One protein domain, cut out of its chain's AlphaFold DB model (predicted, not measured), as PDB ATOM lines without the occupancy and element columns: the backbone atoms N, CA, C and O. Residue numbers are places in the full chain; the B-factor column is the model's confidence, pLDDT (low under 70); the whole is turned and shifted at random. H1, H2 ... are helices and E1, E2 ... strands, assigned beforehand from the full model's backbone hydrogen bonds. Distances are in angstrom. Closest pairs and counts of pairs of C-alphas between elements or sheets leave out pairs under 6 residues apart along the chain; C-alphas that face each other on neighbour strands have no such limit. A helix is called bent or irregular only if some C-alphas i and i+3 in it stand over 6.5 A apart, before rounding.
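Overview. This is residues 4 to 147 of the 147 residues of an uncharacterized protein of Actinosynnema sp. ALI-1.44 (UniProt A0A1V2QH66). Two groups of three helices stand end to end in an elongated body: at one end the helical hairpin H1 and H2 with H5 crossing it, at the other the helical hairpin H3 and H4 with H7 packed slantwise on it. A small sheet, E1 E2 E3, lies at the first end, with part of H1 over one face and H6 across the other, while residues 135 to 147, with no named element, lie near the middle of the whole. The printed part has 144 residues, with seven named helices and three named strands in the order H1 H2 H3 H4 H5 E1 H6 H7 E2 E3; the sheet is antiparallel and the class is mostly helix. The whole is compact, with a radius of gyration of the C-alphas of 15.4 A and spans of 48 by 31 by 23 A.

Along the chain. H1, residues 4 to 13, begins at C-alpha 4 (74.771, 78.255, 84.292). H2 is residues 17 to 23. H3, residues 26 to 39, measures 20.1 A and is irregular, with C-alphas 29 and 32 7.4 A apart. H4 is residues 46 to 57, 15.9 A, and H5 residues 62 to 73, 16.8 A. E1 is residues 78 to 80 and H6 residues 83 to 92. H7, residues 104 to 118, measures 21.0 A and begins at C-alpha 104 (66.472, 108.898, 94.803). E2 is residues 122 to 126, 13.3 A, and E3 residues 131 to 134, ending at C-alpha 134 (73.836, 85.441, 81.292).

Arrangement. H1 and H2 touch, closest at the C-alphas of Ala 8 and Leu 20, 5.7 A, at a shallow tilt of 4 degrees, opposite ways. With residues 69 to 73 alone H5 touches H1, about perpendicular at 90 degrees, closest at the C-alphas of Ala 12 and Val 73, 5.1 A. H3 and H4 touch at a shallow tilt of 20 degrees, opposite ways, closest at the C-alphas of Gln 27 and Leu 57, 5.2 A. H3 and H7 touch at a steep tilt of 54 degrees, closest at the C-alphas of Thr 28 and Tyr 113, 5.4 A. H1, H2 and H5 are apart from H3, H4 and H7. H6 is on the sheet at a height of 9.0 A, and H1 on the opposite face at 10.9 A. N 79 and O 125 of E1 and E2 are 3.0 A apart; N 132 and O 124 of the hairpin E2 and E3 are 2.8 A apart. Every O i to N i+4 pair is within hydrogen-bond range in H1, H2, H4, H5, H6 and H7, and 8 of 10 in H3.

Size, cuts and confidence. The two farthest C-alphas, of Gln 44 and Thr 76, are 48.1 A apart. The printed part has no cut. The link from H6 to H7, 11 residues, is long. The mean pLDDT of the printed part is 92.9; residues 60 to 62 are under 70.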
ATOM      1  N   THR A   4      76.104  77.937  83.765       92.94
ATOM      2  CA  THR A   4      74.771  78.255  84.292       92.94
ATOM      3  C   THR A   4      73.647  77.755  83.395       92.94
ATOM      4  O   THR A   4      72.679  77.205  83.908       92.94
ATOM      5  N   ILE A   5      73.786  77.859  82.070       92.31
ATOM      6  CA  ILE A   5      72.791  77.333  81.122       92.31
ATOM      7  C   ILE A   5      72.714  75.812  81.247       92.31
ATOM      8  O   ILE A   5      71.627  75.262  81.395       92.31
ATOM      9  N   THR A   6      73.866  75.133  81.295       93.19
ATOM     10  CA  THR A   6      73.920  73.685  81.541       93.19
ATOM     11  C   THR A   6      73.235  73.310  82.854       93.19
ATOM     12  O   THR A   6      72.465  72.356  82.903       93.19
ATOM     13  N   ALA A   7      73.500  74.065  83.925       93.88
ATOM     14  CA  ALA A   7      72.891  73.823  85.227       93.88
ATOM     15  C   ALA A   7      71.373  74.059  85.216       93.88
ATOM     16  O   ALA A   7      70.651  73.309  85.865       93.88
ATOM     17  N   ALA A   8      70.887  75.053  84.470       93.25
ATOM     18  CA  ALA A   8      69.463  75.353  84.359       93.25
ATOM     19  C   ALA A   8      68.705  74.271  83.581       93.25
ATOM     20  O   ALA A   8      67.654  73.832  84.035       93.25
ATOM     21  N   LEU A   9      69.267  73.779  82.471       93.38
ATOM     22  CA  LEU A   9      68.698  72.647  81.730       93.38
ATOM     23  C   LEU A   9      68.651  71.384  82.596       93.38
ATOM     24  O   LEU A   9      67.619  70.729  82.685       93.38
ATOM     25  N   ALA A  10      69.736  71.091  83.317       93.81
ATOM     26  CA  ALA A  10      69.794  69.942  84.216       93.81
ATOM     27  C   ALA A  10      68.898  70.092  85.463       93.81
ATOM     28  O   ALA A  10      68.561  69.092  86.098       93.81
ATOM     29  N   ALA A  11      68.560  71.321  85.864       92.88
ATOM     30  CA  ALA A  11      67.563  71.579  86.900       92.88
ATOM     31  C   ALA A  11      66.151  71.327  86.358       92.88
ATOM     32  O   ALA A  11      65.376  70.649  87.019       92.88
ATOM     33  N   ALA A  12      65.847  71.797  85.143       92.62
ATOM     34  CA  ALA A  12      64.558  71.564  84.494       92.62
ATOM     35  C   ALA A  12      64.298  70.074  84.217       92.62
ATOM     36  O   ALA A  12      63.217  69.583  84.513       92.62
ATOM     37  N   GLU A  13      65.304  69.328  83.748       93.25
ATOM     38  CA  GLU A  13      65.211  67.871  83.536       93.25
ATOM     39  C   GLU A  13      64.860  67.107  84.826       93.25
ATOM     40  O   GLU A  13      64.181  66.083  84.790       93.25
ATOM     41  N   ARG A  14      65.311  67.611  85.979       94.62
ATOM     42  CA  ARG A  14      65.056  67.013  87.299       94.62
ATOM     43  C   ARG A  14      63.825  67.576  88.003       94.62
ATOM     44  O   ARG A  14      63.601  67.209  89.155       94.62
ATOM     45  N   ASP A  15      63.091  68.483  87.362       92.25
ATOM     46  CA  ASP A  15      62.011  69.254  87.986       92.25
ATOM     47  C   ASP A  15      62.471  69.998  89.272       92.25
ATOM     48  O   ASP A  15      61.724  70.220  90.225       92.25
ATOM     49  N   ASP A  16      63.754  70.393  89.334       92.50
ATOM     50  CA  ASP A  16      64.350  71.077  90.489       92.50
ATOM     51  C   ASP A  16      64.150  72.592  90.390       92.50
ATOM     52  O   ASP A  16      65.054  73.391  90.104       92.50
ATOM     53  N   ARG A  17      62.921  72.998  90.692       90.06
ATOM     54  CA  ARG A  17      62.514  74.400  90.795       90.06
ATOM     55  C   ARG A  17      63.410  75.221  91.723       90.06
ATOM     56  O   ARG A  17      63.690  76.390  91.446       90.06
ATOM     57  N   ALA A  18      63.844  74.649  92.845       89.50
ATOM     58  CA  ALA A  18      64.637  75.372  93.832       89.50
ATOM     59  C   ALA A  18      66.046  75.670  93.306       89.50
ATOM     60  O   ALA A  18      66.600  76.730  93.606       89.50
ATOM     61  N   ALA A  19      66.645  74.750  92.548       91.31
ATOM     62  CA  ALA A  19      67.900  74.989  91.846       91.31
ATOM     63  C   ALA A  19      67.725  76.040  90.750       91.31
ATOM     64  O   ALA A  19      68.485  77.007  90.734       91.31
ATOM     65  N   LEU A  20      66.690  75.920  89.910       90.62
ATOM     66  CA  LEU A  20      66.408  76.906  88.864       90.62
ATOM     67  C   LEU A  20      66.242  78.313  89.458       90.62
ATOM     68  O   LEU A  20      66.838  79.272  88.979       90.62
ATOM     69  N   THR A  21      65.547  78.416  90.591       90.00
ATOM     70  CA  THR A  21      65.340  79.684  91.301       90.00
ATOM     71  C   THR A  21      66.622  80.330  91.810       90.00
ATOM     72  O   THR A  21      66.694  81.551  91.907       90.00
ATOM     73  N   ARG A  22      67.651  79.541  92.115       90.88
ATOM     74  CA  ARG A  22      68.963  80.056  92.535       90.88
ATOM     75  C   ARG A  22      69.843  80.472  91.356       90.88
ATOM     76  O   ARG A  22      70.761  81.264  91.544       90.88
ATOM     77  N   LEU A  23      69.580  79.935  90.165       93.38
ATOM     78  CA  LEU A  23      70.351  80.212  88.954       93.38
ATOM     79  C   LEU A  23      69.895  81.480  88.229       93.38
ATOM     80  O   LEU A  23      70.652  81.986  87.407       93.38
ATOM     81  N   VAL A  24      68.696  81.990  88.518       92.69
ATOM     82  CA  VAL A  24      68.127  83.168  87.853       92.69
ATOM     83  C   VAL A  24      68.312  84.425  88.706       92.69
ATOM     84  O   VAL A  24      68.048  84.438  89.910       92.69
ATOM     85  N   ASP A  25      68.742  85.514  88.075       93.44
ATOM     86  CA  ASP A  25      68.657  86.855  88.636       93.44
ATOM     87  C   ASP A  25      67.254  87.429  88.410       93.44
ATOM     88  O   ASP A  25      66.961  88.099  87.414       93.44
ATOM     89  N   TRP A  26      66.365  87.136  89.356       89.56
ATOM     90  CA  TRP A  26      64.961  87.537  89.302       89.56
ATOM     91  C   TRP A  26      64.752  89.039  89.225       89.56
ATOM     92  O   TRP A  26      63.856  89.513  88.528       89.56
ATOM     93  N   GLN A  27      65.582  89.785  89.945       92.25
ATOM     94  CA  GLN A  27      65.406  91.219  90.079       92.25
ATOM     95  C   GLN A  27      65.679  91.898  88.743       92.25
ATOM     96  O   GLN A  27      64.838  92.651  88.260       92.25
ATOM     97  N   THR A  28      66.799  91.553  88.104       94.19
ATOM     98  CA  THR A  28      67.154  92.073  86.779       94.19
ATOM     99  C   THR A  28      66.171  91.590  85.709       94.19
ATOM    100  O   THR A  28      65.716  92.393  84.899       94.19
ATOM    101  N   SER A  29      65.756  90.319  85.757       93.81
ATOM    102  CA  SER A  29      64.782  89.721  84.824       93.81
ATOM    103  C   SER A  29      63.441  90.467  84.782       93.81
ATOM    104  O   SER A  29      62.819  90.609  83.733       93.81
ATOM    105  N   MET A  30      62.990  90.978  85.927       92.44
ATOM    106  CA  MET A  30      61.679  91.615  86.078       92.44
ATOM    107  C   MET A  30      61.744  93.152  86.134       92.44
ATOM    108  O   MET A  30      60.698  93.807  86.104       92.44
ATOM    109  N   ALA A  31      62.941  93.747  86.208       93.81
ATOM    110  CA  ALA A  31      63.136  95.184  86.411       93.81
ATOM    111  C   ALA A  31      62.483  96.039  85.316       93.81
ATOM    112  O   ALA A  31      61.816  97.030  85.621       93.81
ATOM    113  N   GLY A  32      62.619  95.639  84.047       94.19
ATOM    114  CA  GLY A  32      62.002  96.350  82.927       94.19
ATOM    115  C   GLY A  32      60.477  96.383  83.040       94.19
ATOM    116  O   GLY A  32      59.865  97.449  82.949       94.19
ATOM    117  N   ARG A  33      59.857  95.232  83.332       92.69
ATOM    118  CA  ARG A  33      58.404  95.123  83.542       92.69
ATOM    119  C   ARG A  33      57.935  95.958  84.731       92.69
ATOM    120  O   ARG A  33      56.935  96.664  84.614       92.69
ATOM    121  N   TRP A  34      58.655  95.896  85.850       93.88
ATOM    122  CA  TRP A  34      58.369  96.700  87.037       93.88
ATOM    123  C   TRP A  34      58.336  98.195  86.705       93.88
ATOM    124  O   TRP A  34      57.354  98.872  87.006       93.88
ATOM    125  N   LEU A  35      59.363  98.710  86.031       95.81
ATOM    126  CA  LEU A  35      59.474 100.144  85.783       95.81
ATOM    127  C   LEU A  35      58.456 100.648  84.750       95.81
ATOM    128  O   LEU A  35      57.901 101.734  84.921       95.81
ATOM    129  N   ARG A  36      58.129  99.834  83.734       95.31
ATOM    130  CA  ARG A  36      57.021 100.112  82.800       95.31
ATOM    131  C   ARG A  36      55.675 100.172  83.530       95.31
ATOM    132  O   ARG A  36      54.882 101.071  83.262       95.31
ATOM    133  N   ALA A  37      55.432  99.265  84.478       94.25
ATOM    134  CA  ALA A  37      54.211  99.279  85.284       94.25
ATOM    135  C   ALA A  37      54.126 100.531  86.169       94.25
ATOM    136  O   ALA A  37      53.077 101.165  86.225       94.25
ATOM    137  N   VAL A  38      55.231 100.939  86.801       96.75
ATOM    138  CA  VAL A  38      55.281 102.176  87.596       96.75
ATOM    139  C   VAL A  38      55.033 103.412  86.724       96.75
ATOM    140  O   VAL A  38      54.298 104.307  87.133       96.75
ATOM    141  N   ALA A  39      55.587 103.468  85.510       96.44
ATOM    142  CA  ALA A  39      55.378 104.594  84.597       96.44
ATOM    143  C   ALA A  39      53.900 104.793  84.205       96.44
ATOM    144  O   ALA A  39      53.479 105.931  83.988       96.44
ATOM    145  N   ALA A  40      53.113 103.712  84.175       96.06
ATOM    146  CA  ALA A  40      51.681 103.737  83.873       96.06
ATOM    147  C   ALA A  40      50.796 104.224  85.039       96.06
ATOM    148  O   ALA A  40      49.599 104.433  84.848       96.06
ATOM    149  N   VAL A  41      51.357 104.400  86.239       96.25
ATOM    150  CA  VAL A  41      50.640 104.882  87.430       96.25
ATOM    151  C   VAL A  41      50.715 106.409  87.529       96.25
ATOM    152  O   VAL A  41      51.681 107.024  87.061       96.25
ATOM    153  N   ASP A  42      49.709 107.010  88.174       96.50
ATOM    154  CA  ASP A  42      49.698 108.431  88.528       96.50
ATOM    155  C   ASP A  42      50.991 108.837  89.268       96.50
ATOM    156  O   ASP A  42      51.401 108.133  90.200       96.50
ATOM    157  N   PRO A  43      51.639 109.962  88.897       96.31
ATOM    158  CA  PRO A  43      52.881 110.415  89.519       96.31
ATOM    159  C   PRO A  43      52.876 110.448  91.053       96.31
ATOM    160  O   PRO A  43      53.916 110.176  91.654       96.31
ATOM    161  N   GLN A  44      51.738 110.745  91.687       96.38
ATOM    162  CA  GLN A  44      51.614 110.826  93.147       96.38
ATOM    163  C   GLN A  44      51.719 109.453  93.830       96.38
ATOM    164  O   GLN A  44      52.180 109.355  94.966       96.38
ATOM    165  N   ASP A  45      51.352 108.383  93.128       97.50
ATOM    166  CA  ASP A  45      51.343 107.011  93.641       97.50
ATOM    167  C   ASP A  45      52.609 106.216  93.296       97.50
ATOM    168  O   ASP A  45      52.868 105.157  93.881       97.50
ATOM    169  N   ARG A  46      53.428 106.710  92.359       97.50
ATOM    170  CA  ARG A  46      54.573 105.967  91.814       97.50
ATOM    171  C   ARG A  46      55.570 105.523  92.868       97.50
ATOM    172  O   ARG A  46      55.962 104.364  92.837       97.50
ATOM    173  N   ALA A  47      55.948 106.375  93.822       96.88
ATOM    174  CA  ALA A  47      56.890 105.990  94.878       96.88
ATOM    175  C   ALA A  47      56.381 104.797  95.706       96.88
ATOM    176  O   ALA A  47      57.143 103.880  96.017       96.88
ATOM    177  N   ARG A  48      55.084 104.785  96.033       96.94
ATOM    178  CA  ARG A  48      54.442 103.714  96.806       96.94
ATOM    179  C   ARG A  48      54.369 102.420  95.997       96.94
ATOM    180  O   ARG A  48      54.760 101.367  96.497       96.94
ATOM    181  N   ILE A  49      53.910 102.494  94.748       96.44
ATOM    182  CA  ILE A  49      53.831 101.324  93.862       96.44
ATOM    183  C   ILE A  49      55.227 100.781  93.541       96.44
ATOM    184  O   ILE A  49      55.436  99.571  93.586       96.44
ATOM    185  N   ALA A  50      56.205 101.655  93.308       95.50
ATOM    186  CA  ALA A  50      57.597 101.278  93.109       95.50
ATOM    187  C   ALA A  50      58.149 100.510  94.316       95.50
ATOM    188  O   ALA A  50      58.787  99.478  94.127       95.50
ATOM    189  N   ALA A  51      57.868 100.963  95.543       95.12
ATOM    190  CA  ALA A  51      58.284 100.269  96.760       95.12
ATOM    191  C   ALA A  51      57.653  98.872  96.887       95.12
ATOM    192  O   ALA A  51      58.368  97.918  97.191       95.12
ATOM    193  N   SER A  52      56.350  98.740  96.598       93.31
ATOM    194  CA  SER A  52      55.664  97.438  96.569       93.31
ATOM    195  C   SER A  52      56.285  96.506  95.530       93.31
ATOM    196  O   SER A  52      56.673  95.387  95.852       93.31
ATOM    197  N   GLY A  53      56.476  97.000  94.306       90.69
ATOM    198  CA  GLY A  53      57.085  96.229  93.227       90.69
ATOM    199  C   GLY A  53      58.513  95.785  93.551       90.69
ATOM    200  O   GLY A  53      58.847  94.627  93.343       90.69
ATOM    201  N   LEU A  54      59.348  96.648  94.142       91.44
ATOM    202  CA  LEU A  54      60.703  96.271  94.575       91.44
ATOM    203  C   LEU A  54      60.701  95.195  95.668       91.44
ATOM    204  O   LEU A  54      61.612  94.365  95.705       91.44
ATOM    205  N   ALA A  55      59.712  95.207  96.566       89.81
ATOM    206  CA  ALA A  55      59.545  94.148  97.556       89.81
ATOM    207  C   ALA A  55      59.159  92.821  96.886       89.81
ATOM    208  O   ALA A  55      59.742  91.789  97.213       89.81
ATOM    209  N   GLU A  56      58.263  92.857  95.896       85.50
ATOM    210  CA  GLU A  56      57.905  91.688  95.088       85.50
ATOM    211  C   GLU A  56      59.101  91.148  94.298       85.50
ATOM    212  O   GLU A  56      59.335  89.951  94.326       85.50
ATOM    213  N   LEU A  57      59.934  91.998  93.686       84.81
ATOM    214  CA  LEU A  57      61.137  91.555  92.962       84.81
ATOM    215  C   LEU A  57      62.127  90.773  93.836       84.81
ATOM    216  O   LEU A  57      62.864  89.924  93.340       84.81
ATOM    217  N   ARG A  58      62.183  91.085  95.136       82.94
ATOM    218  CA  ARG A  58      63.054  90.402  96.109       82.94
ATOM    219  C   ARG A  58      62.496  89.049  96.552       82.94
ATOM    220  O   ARG A  58      63.228  88.281  97.170       82.94
ATOM    221  N   SER A  59      61.234  88.763  96.244       78.81
ATOM    222  CA  SER A  59      60.576  87.494  96.527       78.81
ATOM    223  C   SER A  59      60.375  86.730  95.215       78.81
ATOM    224  O   SER A  59      59.609  87.181  94.367       78.81
ATOM    225  N   PRO A  60      61.043  85.585  94.991       65.25
ATOM    226  CA  PRO A  60      60.913  84.846  93.739       65.25
ATOM    227  C   PRO A  60      59.443  84.523  93.445       65.25
ATOM    228  O   PRO A  60      58.796  83.797  94.201       65.25
ATOM    229  N   ALA A  61      58.905  85.071  92.352       62.09
ATOM    230  CA  ALA A  61      57.538  84.786  91.947       62.09
ATOM    231  C   ALA A  61      57.445  83.314  91.536       62.09
ATOM    232  O   ALA A  61      58.043  82.893  90.543       62.09
ATOM    233  N   SER A  62      56.680  82.539  92.302       64.06
ATOM    234  CA  SER A  62      56.492  81.107  92.096       64.06
ATOM    235  C   SER A  62      56.137  80.790  90.632       64.06
ATOM    236  O   SER A  62      56.832  80.014  89.974       64.06
ATOM    237  N   SER A  63      55.150  81.486  90.077       78.62
ATOM    238  CA  SER A  63      54.650  81.249  88.718       78.62
ATOM    239  C   SER A  63      55.650  81.533  87.592       78.62
ATOM    240  O   SER A  63      55.485  81.015  86.490       78.62
ATOM    241  N   PHE A  64      56.683  82.351  87.815       81.88
ATOM    242  CA  PHE A  64      57.710  82.563  86.796       81.88
ATOM    243  C   PHE A  64      58.623  81.345  86.692       81.88
ATOM    244  O   PHE A  64      58.880  80.870  85.590       81.88
ATOM    245  N   ALA A  65      59.108  80.844  87.832       82.06
ATOM    246  CA  ALA A  65      59.994  79.684  87.860       82.06
ATOM    247  C   ALA A  65      59.322  78.453  87.238       82.06
ATOM    248  O   ALA A  65      59.980  77.736  86.494       82.06
ATOM    249  N   ASP A  66      58.021  78.276  87.483       87.44
ATOM    250  CA  ASP A  66      57.232  77.181  86.906       87.44
ATOM    251  C   ASP A  66      57.159  77.303  85.372       87.44
ATOM    252  O   ASP A  66      57.519  76.370  84.663       87.44
ATOM    253  N   ARG A  67      56.837  78.492  84.836       90.19
ATOM    254  CA  ARG A  67      56.822  78.711  83.375       90.19
ATOM    255  C   ARG A  67      58.199  78.555  82.728       90.19
ATOM    256  O   ARG A  67      58.305  78.037  81.621       90.19
ATOM    257  N   LEU A  68      59.266  78.998  83.398       90.88
ATOM    258  CA  LEU A  68      60.625  78.801  82.890       90.88
ATOM    259  C   LEU A  68      60.977  77.313  82.845       90.88
ATOM    260  O   LEU A  68      61.555  76.857  81.862       90.88
ATOM    261  N   LEU A  69      60.608  76.563  83.882       91.50
ATOM    262  CA  LEU A  69      60.807  75.121  83.947       91.50
ATOM    263  C   LEU A  69      60.071  74.421  82.797       91.50
ATOM    264  O   LEU A  69      60.708  73.678  82.052       91.50
ATOM    265  N   ASP A  70      58.797  74.752  82.567       91.19
ATOM    266  CA  ASP A  70      57.989  74.212  81.462       91.19
ATOM    267  C   ASP A  70      58.613  74.479  80.082       91.19
ATOM    268  O   ASP A  70      58.563  73.642  79.178       91.19
ATOM    269  N   ARG A  71      59.236  75.646  79.886       92.31
ATOM    270  CA  ARG A  71      59.923  75.957  78.624       92.31
ATOM    271  C   ARG A  71      61.249  75.204  78.501       92.31
ATOM    272  O   ARG A  71      61.562  74.688  77.426       92.31
ATOM    273  N   LEU A  72      62.014  75.098  79.585       93.75
ATOM    274  CA  LEU A  72      63.327  74.448  79.583       93.75
ATOM    275  C   LEU A  72      63.251  72.918  79.534       93.75
ATOM    276  O   LEU A  72      64.130  72.315  78.930       93.75
ATOM    277  N   VAL A  73      62.214  72.281  80.085       93.38
ATOM    278  CA  VAL A  73      62.081  70.810  80.062       93.38
ATOM    279  C   VAL A  73      61.944  70.260  78.636       93.38
ATOM    280  O   VAL A  73      62.325  69.128  78.357       93.38
ATOM    281  N   THR A  74      61.440  71.080  77.710       90.19
ATOM    282  CA  THR A  74      61.315  70.731  76.284       90.19
ATOM    283  C   THR A  74      62.555  71.073  75.455       90.19
ATOM    284  O   THR A  74      62.604  70.756  74.269       90.19
ATOM    285  N   THR A  75      63.557  71.721  76.055       92.94
ATOM    286  CA  THR A  75      64.784  72.145  75.372       92.94
ATOM    287  C   THR A  75      65.785  71.000  75.324       92.94
ATOM    288  O   THR A  75      66.191  70.488  76.367       92.94
ATOM    289  N   THR A  76      66.251  70.632  74.130       87.25
ATOM    290  CA  THR A  76      67.247  69.553  73.972       87.25
ATOM    291  C   THR A  76      68.646  70.070  73.657       87.25
ATOM    292  O   THR A  76      69.637  69.368  73.862       87.25
ATOM    293  N   SER A  77      68.759  71.311  73.182       90.31
ATOM    294  CA  SER A  77      70.049  71.931  72.890       90.31
ATOM    295  C   SER A  77      69.996  73.452  72.973       90.31
ATOM    296  O   SER A  77      68.936  74.073  72.928       90.31
ATOM    297  N   THR A  78      71.172  74.069  73.097       94.44
ATOM    298  CA  THR A  78      71.329  75.523  73.015       94.44
ATOM    299  C   THR A  78      72.528  75.869  72.151       94.44
ATOM    300  O   THR A  78      73.506  75.120  72.077       94.44
ATOM    301  N   LYS A  79      72.474  77.037  71.519       94.81
ATOM    302  CA  LYS A  79      73.598  77.631  70.793       94.81
ATOM    303  C   LYS A  79      73.758  79.088  71.193       94.81
ATOM    304  O   LYS A  79      72.824  79.687  71.719       94.81
ATOM    305  N   GLN A  80      74.940  79.647  70.973       96.12
ATOM    306  CA  GLN A  80      75.135  81.084  71.142       96.12
ATOM    307  C   GLN A  80      74.247  81.834  70.137       96.12
ATOM    308  O   GLN A  80      74.111  81.397  68.990       96.12
ATOM    309  N   ALA A  81      73.607  82.908  70.591       96.62
ATOM    310  CA  ALA A  81      72.792  83.768  69.749       96.62
ATOM    311  C   ALA A  81      73.667  84.478  68.706       96.62
ATOM    312  O   ALA A  81      74.826  84.805  68.970       96.62
ATOM    313  N   ASP A  82      73.108  84.728  67.524       96.50
ATOM    314  CA  ASP A  82      73.715  85.669  66.583       96.50
ATOM    315  C   ASP A  82      73.484  87.122  67.040       96.50
ATOM    316  O   ASP A  82      72.823  87.381  68.051       96.50
ATOM    317  N   SER A  83      74.055  88.084  66.313       96.19
ATOM    318  CA  SER A  83      73.965  89.505  66.667       96.19
ATOM    319  C   SER A  83      72.522  90.011  66.718       96.19
ATOM    320  O   SER A  83      72.169  90.703  67.666       96.19
ATOM    321  N   ALA A  84      71.670  89.617  65.767       96.31
ATOM    322  CA  ALA A  84      70.285  90.084  65.708       96.31
ATOM    323  C   ALA A  84      69.445  89.527  66.867       96.31
ATOM    324  O   ALA A  84      68.718  90.269  67.528       96.31
ATOM    325  N   ALA A  85      69.579  88.232  67.165       95.81
ATOM    326  CA  ALA A  85      68.912  87.611  68.304       95.81
ATOM    327  C   ALA A  85      69.426  88.169  69.642       95.81
ATOM    328  O   ALA A  85      68.645  88.346  70.576       95.81
ATOM    329  N   THR A  86      70.722  88.483  69.729       96.69
ATOM    330  CA  THR A  86      71.312  89.135  70.908       96.69
ATOM    331  C   THR A  86      70.727  90.531  71.110       96.69
ATOM    332  O   THR A  86      70.265  90.840  72.205       96.69
ATOM    333  N   GLU A  87      70.698  91.361  70.066       96.19
ATOM    334  CA  GLU A  87      70.131  92.713  70.122       96.19
ATOM    335  C   GLU A  87      68.659  92.696  70.538       96.19
ATOM    336  O   GLU A  87      68.269  93.449  71.430       96.19
ATOM    337  N   GLN A  88      67.859  91.791  69.965       96.31
ATOM    338  CA  GLN A  88      66.452  91.651  70.335       96.31
ATOM    339  C   GLN A  88      66.282  91.214  71.796       96.31
ATOM    340  O   GLN A  88      65.502  91.819  72.527       96.31
ATOM    341  N   ALA A  89      67.034  90.207  72.254       96.12
ATOM    342  CA  ALA A  89      66.946  89.744  73.638       96.12
ATOM    343  C   ALA A  89      67.330  90.846  74.643       96.12
ATOM    344  O   ALA A  89      66.683  90.999  75.679       96.12
ATOM    345  N   LEU A  90      68.355  91.645  74.332       96.50
ATOM    346  CA  LEU A  90      68.750  92.788  75.159       96.50
ATOM    347  C   LEU A  90      67.709  93.915  75.129       96.50
ATOM    348  O   LEU A  90      67.482  94.554  76.158       96.50
ATOM    349  N   ALA A  91      67.053  94.146  73.989       95.50
ATOM    350  CA  ALA A  91      65.963  95.111  73.875       95.50
ATOM    351  C   ALA A  91      64.746  94.699  74.722       95.50
ATOM    352  O   ALA A  91      64.180  95.533  75.429       95.50
ATOM    353  N   ASP A  92      64.387  93.414  74.724       95.56
ATOM    354  CA  ASP A  92      63.289  92.891  75.545       95.56
ATOM    355  C   ASP A  92      63.579  93.064  77.046       95.56
ATOM    356  O   ASP A  92      62.701  93.473  77.819       95.56
ATOM    357  N   LEU A  93      64.834  92.821  77.447       96.25
ATOM    358  CA  LEU A  93      65.334  92.992  78.815       96.25
ATOM    359  C   LEU A  93      65.570  94.456  79.218       96.25
ATOM    360  O   LEU A  93      65.844  94.726  80.390       96.25
ATOM    361  N   ALA A  94      65.475  95.406  78.287       95.75
ATOM    362  CA  ALA A  94      65.825  96.793  78.548       95.75
ATOM    363  C   ALA A  94      64.992  97.387  79.696       95.75
ATOM    364  O   ALA A  94      63.752  97.406  79.677       95.75
ATOM    365  N   VAL A  95      65.704  97.930  80.685       96.12
ATOM    366  CA  VAL A  95      65.124  98.711  81.778       96.12
ATOM    367  C   VAL A  95      64.987 100.158  81.291       96.12
ATOM    368  O   VAL A  95      66.004 100.762  80.944       96.12
ATOM    369  N   PRO A  96      63.763 100.716  81.209       95.50
ATOM    370  CA  PRO A  96      63.567 102.085  80.735       95.50
ATOM    371  C   PRO A  96      64.121 103.114  81.731       95.50
ATOM    372  O   PRO A  96      64.505 102.776  82.849       95.50
ATOM    373  N   GLU A  97      64.141 104.387  81.343       95.25
ATOM    374  CA  GLU A  97      64.497 105.459  82.274       95.25
ATOM    375  C   GLU A  97      63.456 105.547  83.412       95.25
ATOM    376  O   GLU A  97      62.251 105.424  83.148       95.25
ATOM    377  N   PRO A  98      63.872 105.751  84.678       95.62
ATOM    378  CA  PRO A  98      62.937 105.883  85.787       95.62
ATOM    379  C   PRO A  98      62.010 107.093  85.602       95.62
ATOM    380  O   PRO A  98      62.500 108.203  85.392       95.62
ATOM    381  N   PRO A  99      60.680 106.926  85.714       95.31
ATOM    382  CA  PRO A  99      59.758 108.045  85.575       95.31
ATOM    383  C   PRO A  99      59.869 109.013  86.765       95.31
ATOM    384  O   PRO A  99      60.360 108.666  87.844       95.31
ATOM    385  N   ASP A 100      59.346 110.229  86.602       95.12
ATOM    386  CA  ASP A 100      59.196 111.166  87.721       95.12
ATOM    387  C   ASP A 100      58.307 110.592  88.830       95.12
ATOM    388  O   ASP A 100      57.457 109.734  88.583       95.12
ATOM    389  N   GLY A 101      58.478 111.092  90.056       94.94
ATOM    390  CA  GLY A 101      57.736 110.627  91.235       94.94
ATOM    391  C   GLY A 101      58.400 109.469  91.990       94.94
ATOM    392  O   GLY A 101      57.893 109.065  93.030       94.94
ATOM    393  N   LEU A 102      59.546 108.958  91.520       97.25
ATOM    394  CA  LEU A 102      60.382 108.004  92.266       97.25
ATOM    395  C   LEU A 102      61.340 108.720  93.221       97.25
ATOM    396  O   LEU A 102      61.879 109.789  92.896       97.25
ATOM    397  N   THR A 103      61.623 108.077  94.355       97.56
ATOM    398  CA  THR A 103      62.646 108.530  95.308       97.56
ATOM    399  C   THR A 103      64.065 108.339  94.743       97.56
ATOM    400  O   THR A 103      64.262 107.506  93.851       97.56
ATOM    401  N   PRO A 104      65.083 109.065  95.249       97.50
ATOM    402  CA  PRO A 104      66.472 108.898  94.803       97.50
ATOM    403  C   PRO A 104      66.983 107.448  94.885       97.50
ATOM    404  O   PRO A 104      67.621 106.961  93.949       97.50
ATOM    405  N   ASP A 105      66.632 106.725  95.950       97.12
ATOM    406  CA  ASP A 105      67.041 105.328  96.148       97.12
ATOM    407  C   ASP A 105      66.402 104.385  95.120       97.12
ATOM    408  O   ASP A 105      67.049 103.468  94.606       97.12
ATOM    409  N   GLN A 106      65.134 104.624  94.770       96.81
ATOM    410  CA  GLN A 106      64.425 103.850  93.749       96.81
ATOM    411  C   GLN A 106      65.030 104.072  92.361       96.81
ATOM    412  O   GLN A 106      65.210 103.109  91.616       96.81
ATOM    413  N   ARG A 107      65.406 105.315  92.030       97.19
ATOM    414  CA  ARG A 107      66.106 105.632  90.773       97.19
ATOM    415  C   ARG A 107      67.483 104.980  90.720       97.19
ATOM    416  O   ARG A 107      67.833 104.385  89.707       97.19
ATOM    417  N   THR A 108      68.224 105.025  91.825       97.12
ATOM    418  CA  THR A 108      69.534 104.364  91.947       97.12
ATOM    419  C   THR A 108      69.409 102.855  91.752       97.12
ATOM    420  O   THR A 108      70.188 102.253  91.018       97.12
ATOM    421  N   THR A 109      68.386 102.245  92.352       95.81
ATOM    422  CA  THR A 109      68.096 100.815  92.193       95.81
ATOM    423  C   THR A 109      67.766 100.468  90.738       95.81
ATOM    424  O   THR A 109      68.340  99.532  90.186       95.81
ATOM    425  N   ALA A 110      66.896 101.248  90.086       95.88
ATOM    426  CA  ALA A 110      66.547 101.061  88.679       95.88
ATOM    427  C   ALA A 110      67.764 101.196  87.747       95.88
ATOM    428  O   ALA A 110      67.964 100.352  86.874       95.88
ATOM    429  N   ALA A 111      68.613 102.202  87.979       96.69
ATOM    430  CA  ALA A 111      69.862 102.385  87.245       96.69
ATOM    431  C   ALA A 111      70.821 101.198  87.439       96.69
ATOM    432  O   ALA A 111      71.457 100.758  86.484       96.69
ATOM    433  N   GLY A 112      70.876 100.629  88.648       96.69
ATOM    434  CA  GLY A 112      71.632  99.409  88.930       96.69
ATOM    435  C   GLY A 112      71.170  98.216  88.089       96.69
ATOM    436  O   GLY A 112      72.006  97.510  87.527       96.69
ATOM    437  N   TYR A 113      69.857  98.015  87.939       96.00
ATOM    438  CA  TYR A 113      69.325  96.955  87.074       96.00
ATOM    439  C   TYR A 113      69.594  97.218  85.592       96.00
ATOM    440  O   TYR A 113      70.011  96.301  84.886       96.00
ATOM    441  N   ALA A 114      69.420  98.457  85.125       96.75
ATOM    442  CA  ALA A 114      69.764  98.843  83.756       96.75
ATOM    443  C   ALA A 114      71.240  98.546  83.442       96.75
ATOM    444  O   ALA A 114      71.560  97.994  82.390       96.75
ATOM    445  N   GLU A 115      72.137  98.852  84.378       96.56
ATOM    446  CA  GLU A 115      73.562  98.561  84.248       96.56
ATOM    447  C   GLU A 115      73.860  97.054  84.283       96.56
ATOM    448  O   GLU A 115      74.708  96.569  83.538       96.56
ATOM    449  N   SER A 116      73.145  96.269  85.091       96.00
ATOM    450  CA  SER A 116      73.256  94.804  85.050       96.00
ATOM    451  C   SER A 116      72.849  94.223  83.694       96.00
ATOM    452  O   SER A 116      73.556  93.350  83.196       96.00
ATOM    453  N   VAL A 117      71.790  94.741  83.059       96.44
ATOM    454  CA  VAL A 117      71.390  94.340  81.694       96.44
ATOM    455  C   VAL A 117      72.465  94.715  80.670       96.44
ATOM    456  O   VAL A 117      72.824  93.895  79.831       96.44
ATOM    457  N   ARG A 118      73.051  95.915  80.762       96.12
ATOM    458  CA  ARG A 118      74.150  96.345  79.870       96.12
ATOM    459  C   ARG A 118      75.405  95.482  79.982       96.12
ATOM    460  O   ARG A 118      76.184  95.422  79.038       96.12
ATOM    461  N   ARG A 119      75.606  94.832  81.130       96.19
ATOM    462  CA  ARG A 119      76.744  93.947  81.407       96.19
ATOM    463  C   ARG A 119      76.447  92.469  81.157       96.19
ATOM    464  O   ARG A 119      77.256  91.631  81.551       96.19
ATOM    465  N   ILE A 120      75.314  92.137  80.537       95.88
ATOM    466  CA  ILE A 120      75.060  90.781  80.039       95.88
ATOM    467  C   ILE A 120      76.206  90.391  79.105       95.88
ATOM    468  O   ILE A 120      76.532  91.112  78.165       95.88
ATOM    469  N   THR A 121      76.842  89.263  79.404       88.31
ATOM    470  CA  THR A 121      78.068  88.831  78.724       88.31
ATOM    471  C   THR A 121      77.776  87.923  77.543       88.31
ATOM    472  O   THR A 121      78.521  87.911  76.565       88.31
ATOM    473  N   GLU A 122      76.697  87.147  77.634       93.62
ATOM    474  CA  GLU A 122      76.347  86.112  76.671       93.62
ATOM    475  C   GLU A 122      74.831  86.009  76.536       93.62
ATOM    476  O   GLU A 122      74.093  86.087  77.521       93.62
ATOM    477  N   VAL A 123      74.372  85.761  75.310       96.88
ATOM    478  CA  VAL A 123      73.002  85.338  75.027       96.88
ATOM    479  C   VAL A 123      73.070  84.035  74.247       96.88
ATOM    480  O   VAL A 123      73.817  83.895  73.277       96.88
ATOM    481  N   HIS A 124      72.296  83.060  74.694       96.44
ATOM    482  CA  HIS A 124      72.078  81.796  74.015       96.44
ATOM    483  C   HIS A 124      70.629  81.700  73.556       96.44
ATOM    484  O   HIS A 124      69.750  82.335  74.129       96.44
ATOM    485  N   VAL A 125      70.375  80.879  72.545       95.81
ATOM    486  CA  VAL A 125      69.022  80.530  72.111       95.81
ATOM    487  C   VAL A 125      68.876  79.017  72.170       95.81
ATOM    488  O   VAL A 125      69.766  78.280  71.727       95.81
ATOM    489  N   THR A 126      67.775  78.557  72.753       95.00
ATOM    490  CA  THR A 126      67.393  77.143  72.750       95.00
ATOM    491  C   THR A 126      66.967  76.696  71.349       95.00
ATOM    492  O   THR A 126      66.645  77.506  70.478       95.00
ATOM    493  N   ASP A 127      66.916  75.391  71.114       93.19
ATOM    494  CA  ASP A 127      66.264  74.800  69.937       93.19
ATOM    495  C   ASP A 127      64.774  75.161  69.810       93.19
ATOM    496  O   ASP A 127      64.239  75.193  68.703       93.19
ATOM    497  N   THR A 128      64.121  75.503  70.921       91.56
ATOM    498  CA  THR A 128      62.737  76.000  70.975       91.56
ATOM    499  C   THR A 128      62.604  77.513  70.744       91.56
ATOM    500  O   THR A 128      61.495  78.049  70.815       91.56
ATOM    501  N   GLY A 129      63.712  78.211  70.467       91.25
ATOM    502  CA  GLY A 129      63.740  79.650  70.188       91.25
ATOM    503  C   GLY A 129      63.707  80.555  71.425       91.25
ATOM    504  O   GLY A 129      63.615  81.768  71.271       91.25
ATOM    505  N   LEU A 130      63.784  79.999  72.639       94.38
ATOM    506  CA  LEU A 130      63.835  80.763  73.889       94.38
ATOM    507  C   LEU A 130      65.228  81.400  74.060       94.38
ATOM    508  O   LEU A 130      66.224  80.670  74.077       94.38
ATOM    509  N   PRO A 131      65.329  82.729  74.239       95.75
ATOM    510  CA  PRO A 131      66.584  83.363  74.618       95.75
ATOM    511  C   PRO A 131      66.935  83.089  76.087       95.75
ATOM    512  O   PRO A 131      66.071  83.075  76.962       95.75
ATOM    513  N   LEU A 132      68.224  82.909  76.368       95.62
ATOM    514  CA  LEU A 132      68.795  82.749  77.702       95.62
ATOM    515  C   LEU A 132      70.009  83.671  77.822       95.62
ATOM    516  O   LEU A 132      71.072  83.373  77.272       95.62
ATOM    517  N   ALA A 133      69.852  84.794  78.521       97.00
ATOM    518  CA  ALA A 133      70.947  85.724  78.770       97.00
ATOM    519  C   ALA A 133      71.684  85.372  80.067       97.00
ATOM    520  O   ALA A 133      71.077  84.892  81.025       97.00
ATOM    521  N   VAL A 134      72.989  85.631  80.109       96.12
ATOM    522  CA  VAL A 134      73.836  85.441  81.292       96.12
ATOM    523  C   VAL A 134      74.327  86.804  81.769       96.12
ATOM    524  O   VAL A 134      74.995  87.535  81.036       96.12
ATOM    525  N   GLY A 135      73.966  87.153  83.000       93.88
ATOM    526  CA  GLY A 135      74.400  88.373  83.663       93.88
ATOM    527  C   GLY A 135      75.874  88.331  84.090       93.88
ATOM    528  O   GLY A 135      76.516  87.277  84.065       93.88
ATOM    529  N   PRO A 136      76.423  89.471  84.544       90.25
ATOM    530  CA  PRO A 136      77.836  89.594  84.921       90.25
ATOM    531  C   PRO A 136      78.244  88.733  86.127       90.25
ATOM    532  O   PRO A 136      79.422  88.445  86.320       90.25
ATOM    533  N   ASP A 137      77.283  88.320  86.947       90.44
ATOM    534  CA  ASP A 137      77.470  87.417  88.084       90.44
ATOM    535  C   ASP A 137      77.302  85.934  87.708       90.44
ATOM    536  O   ASP A 137      77.317  85.055  88.572       90.44
ATOM    537  N   GLY A 138      77.134  85.648  86.416       92.31
ATOM    538  CA  GLY A 138      76.924  84.311  85.891       92.31
ATOM    539  C   GLY A 138      75.511  83.773  86.102       92.31
ATOM    540  O   GLY A 138      75.298  82.598  85.815       92.31
ATOM    541  N   ARG A 139      74.542  84.554  86.594       94.19
ATOM    542  CA  ARG A 139      73.140  84.116  86.708       94.19
ATOM    543  C   ARG A 139      72.377  84.340  85.405       94.19
ATOM    544  O   ARG A 139      72.738  85.188  84.595       94.19
ATOM    545  N   LEU A 140      71.314  83.570  85.198       94.94
ATOM    546  CA  LEU A 140      70.417  83.763  84.065       94.94
ATOM    547  C   LEU A 140      69.596  85.037  84.243       94.94
ATOM    548  O   LEU A 140      69.053  85.285  85.317       94.94
ATOM    549  N   VAL A 141      69.453  85.800  83.167       95.50
ATOM    550  CA  VAL A 141      68.504  86.905  83.057       95.50
ATOM    551  C   VAL A 141      67.500  86.519  81.975       95.50
ATOM    552  O   VAL A 141      67.882  86.233  80.841       95.50
ATOM    553  N   VAL A 142      66.221  86.443  82.334       93.88
ATOM    554  CA  VAL A 142      65.170  85.916  81.453       93.88
ATOM    555  C   VAL A 142      64.008  86.894  81.406       93.88
ATOM    556  O   VAL A 142      63.470  87.253  82.449       93.88
ATOM    557  N   SER A 143      63.587  87.313  80.211       91.56
ATOM    558  CA  SER A 143      62.401  88.163  80.101       91.56
ATOM    559  C   SER A 143      61.131  87.359  80.416       91.56
ATOM    560  O   SER A 143      60.979  86.238  79.923       91.56
ATOM    561  N   PRO A 144      60.170  87.925  81.166       85.81
ATOM    562  CA  PRO A 144      58.864  87.305  81.385       85.81
ATOM    563  C   PRO A 144      58.048  87.127  80.110       85.81
ATOM    564  O   PRO A 144      57.143  86.300  80.105       85.81
ATOM    565  N   ASP A 145      58.347  87.916  79.078       87.62
ATOM    566  CA  ASP A 145      57.617  87.923  77.810       87.62
ATOM    567  C   ASP A 145      58.025  86.746  76.901       87.62
ATOM    568  O   ASP A 145      57.380  86.490  75.888       87.62
ATOM    569  N   TRP A 146      59.073  85.997  77.270       89.50
ATOM    570  CA  TRP A 146      59.513  84.795  76.554       89.50
ATOM    571  C   TRP A 146      58.835  83.498  77.045       89.50
ATOM    572  O   TRP A 146      59.081  82.429  76.470       89.50
ATOM    573  N   LEU A 147      58.036  83.578  78.122       87.44
ATOM    574  CA  LEU A 147      57.482  82.449  78.885       87.44
ATOM    575  C   LEU A 147      55.950  82.453  78.930       87.44
ATOM    576  O   LEU A 147      55.366  81.417  78.554       87.44
TER     577      LEU A 147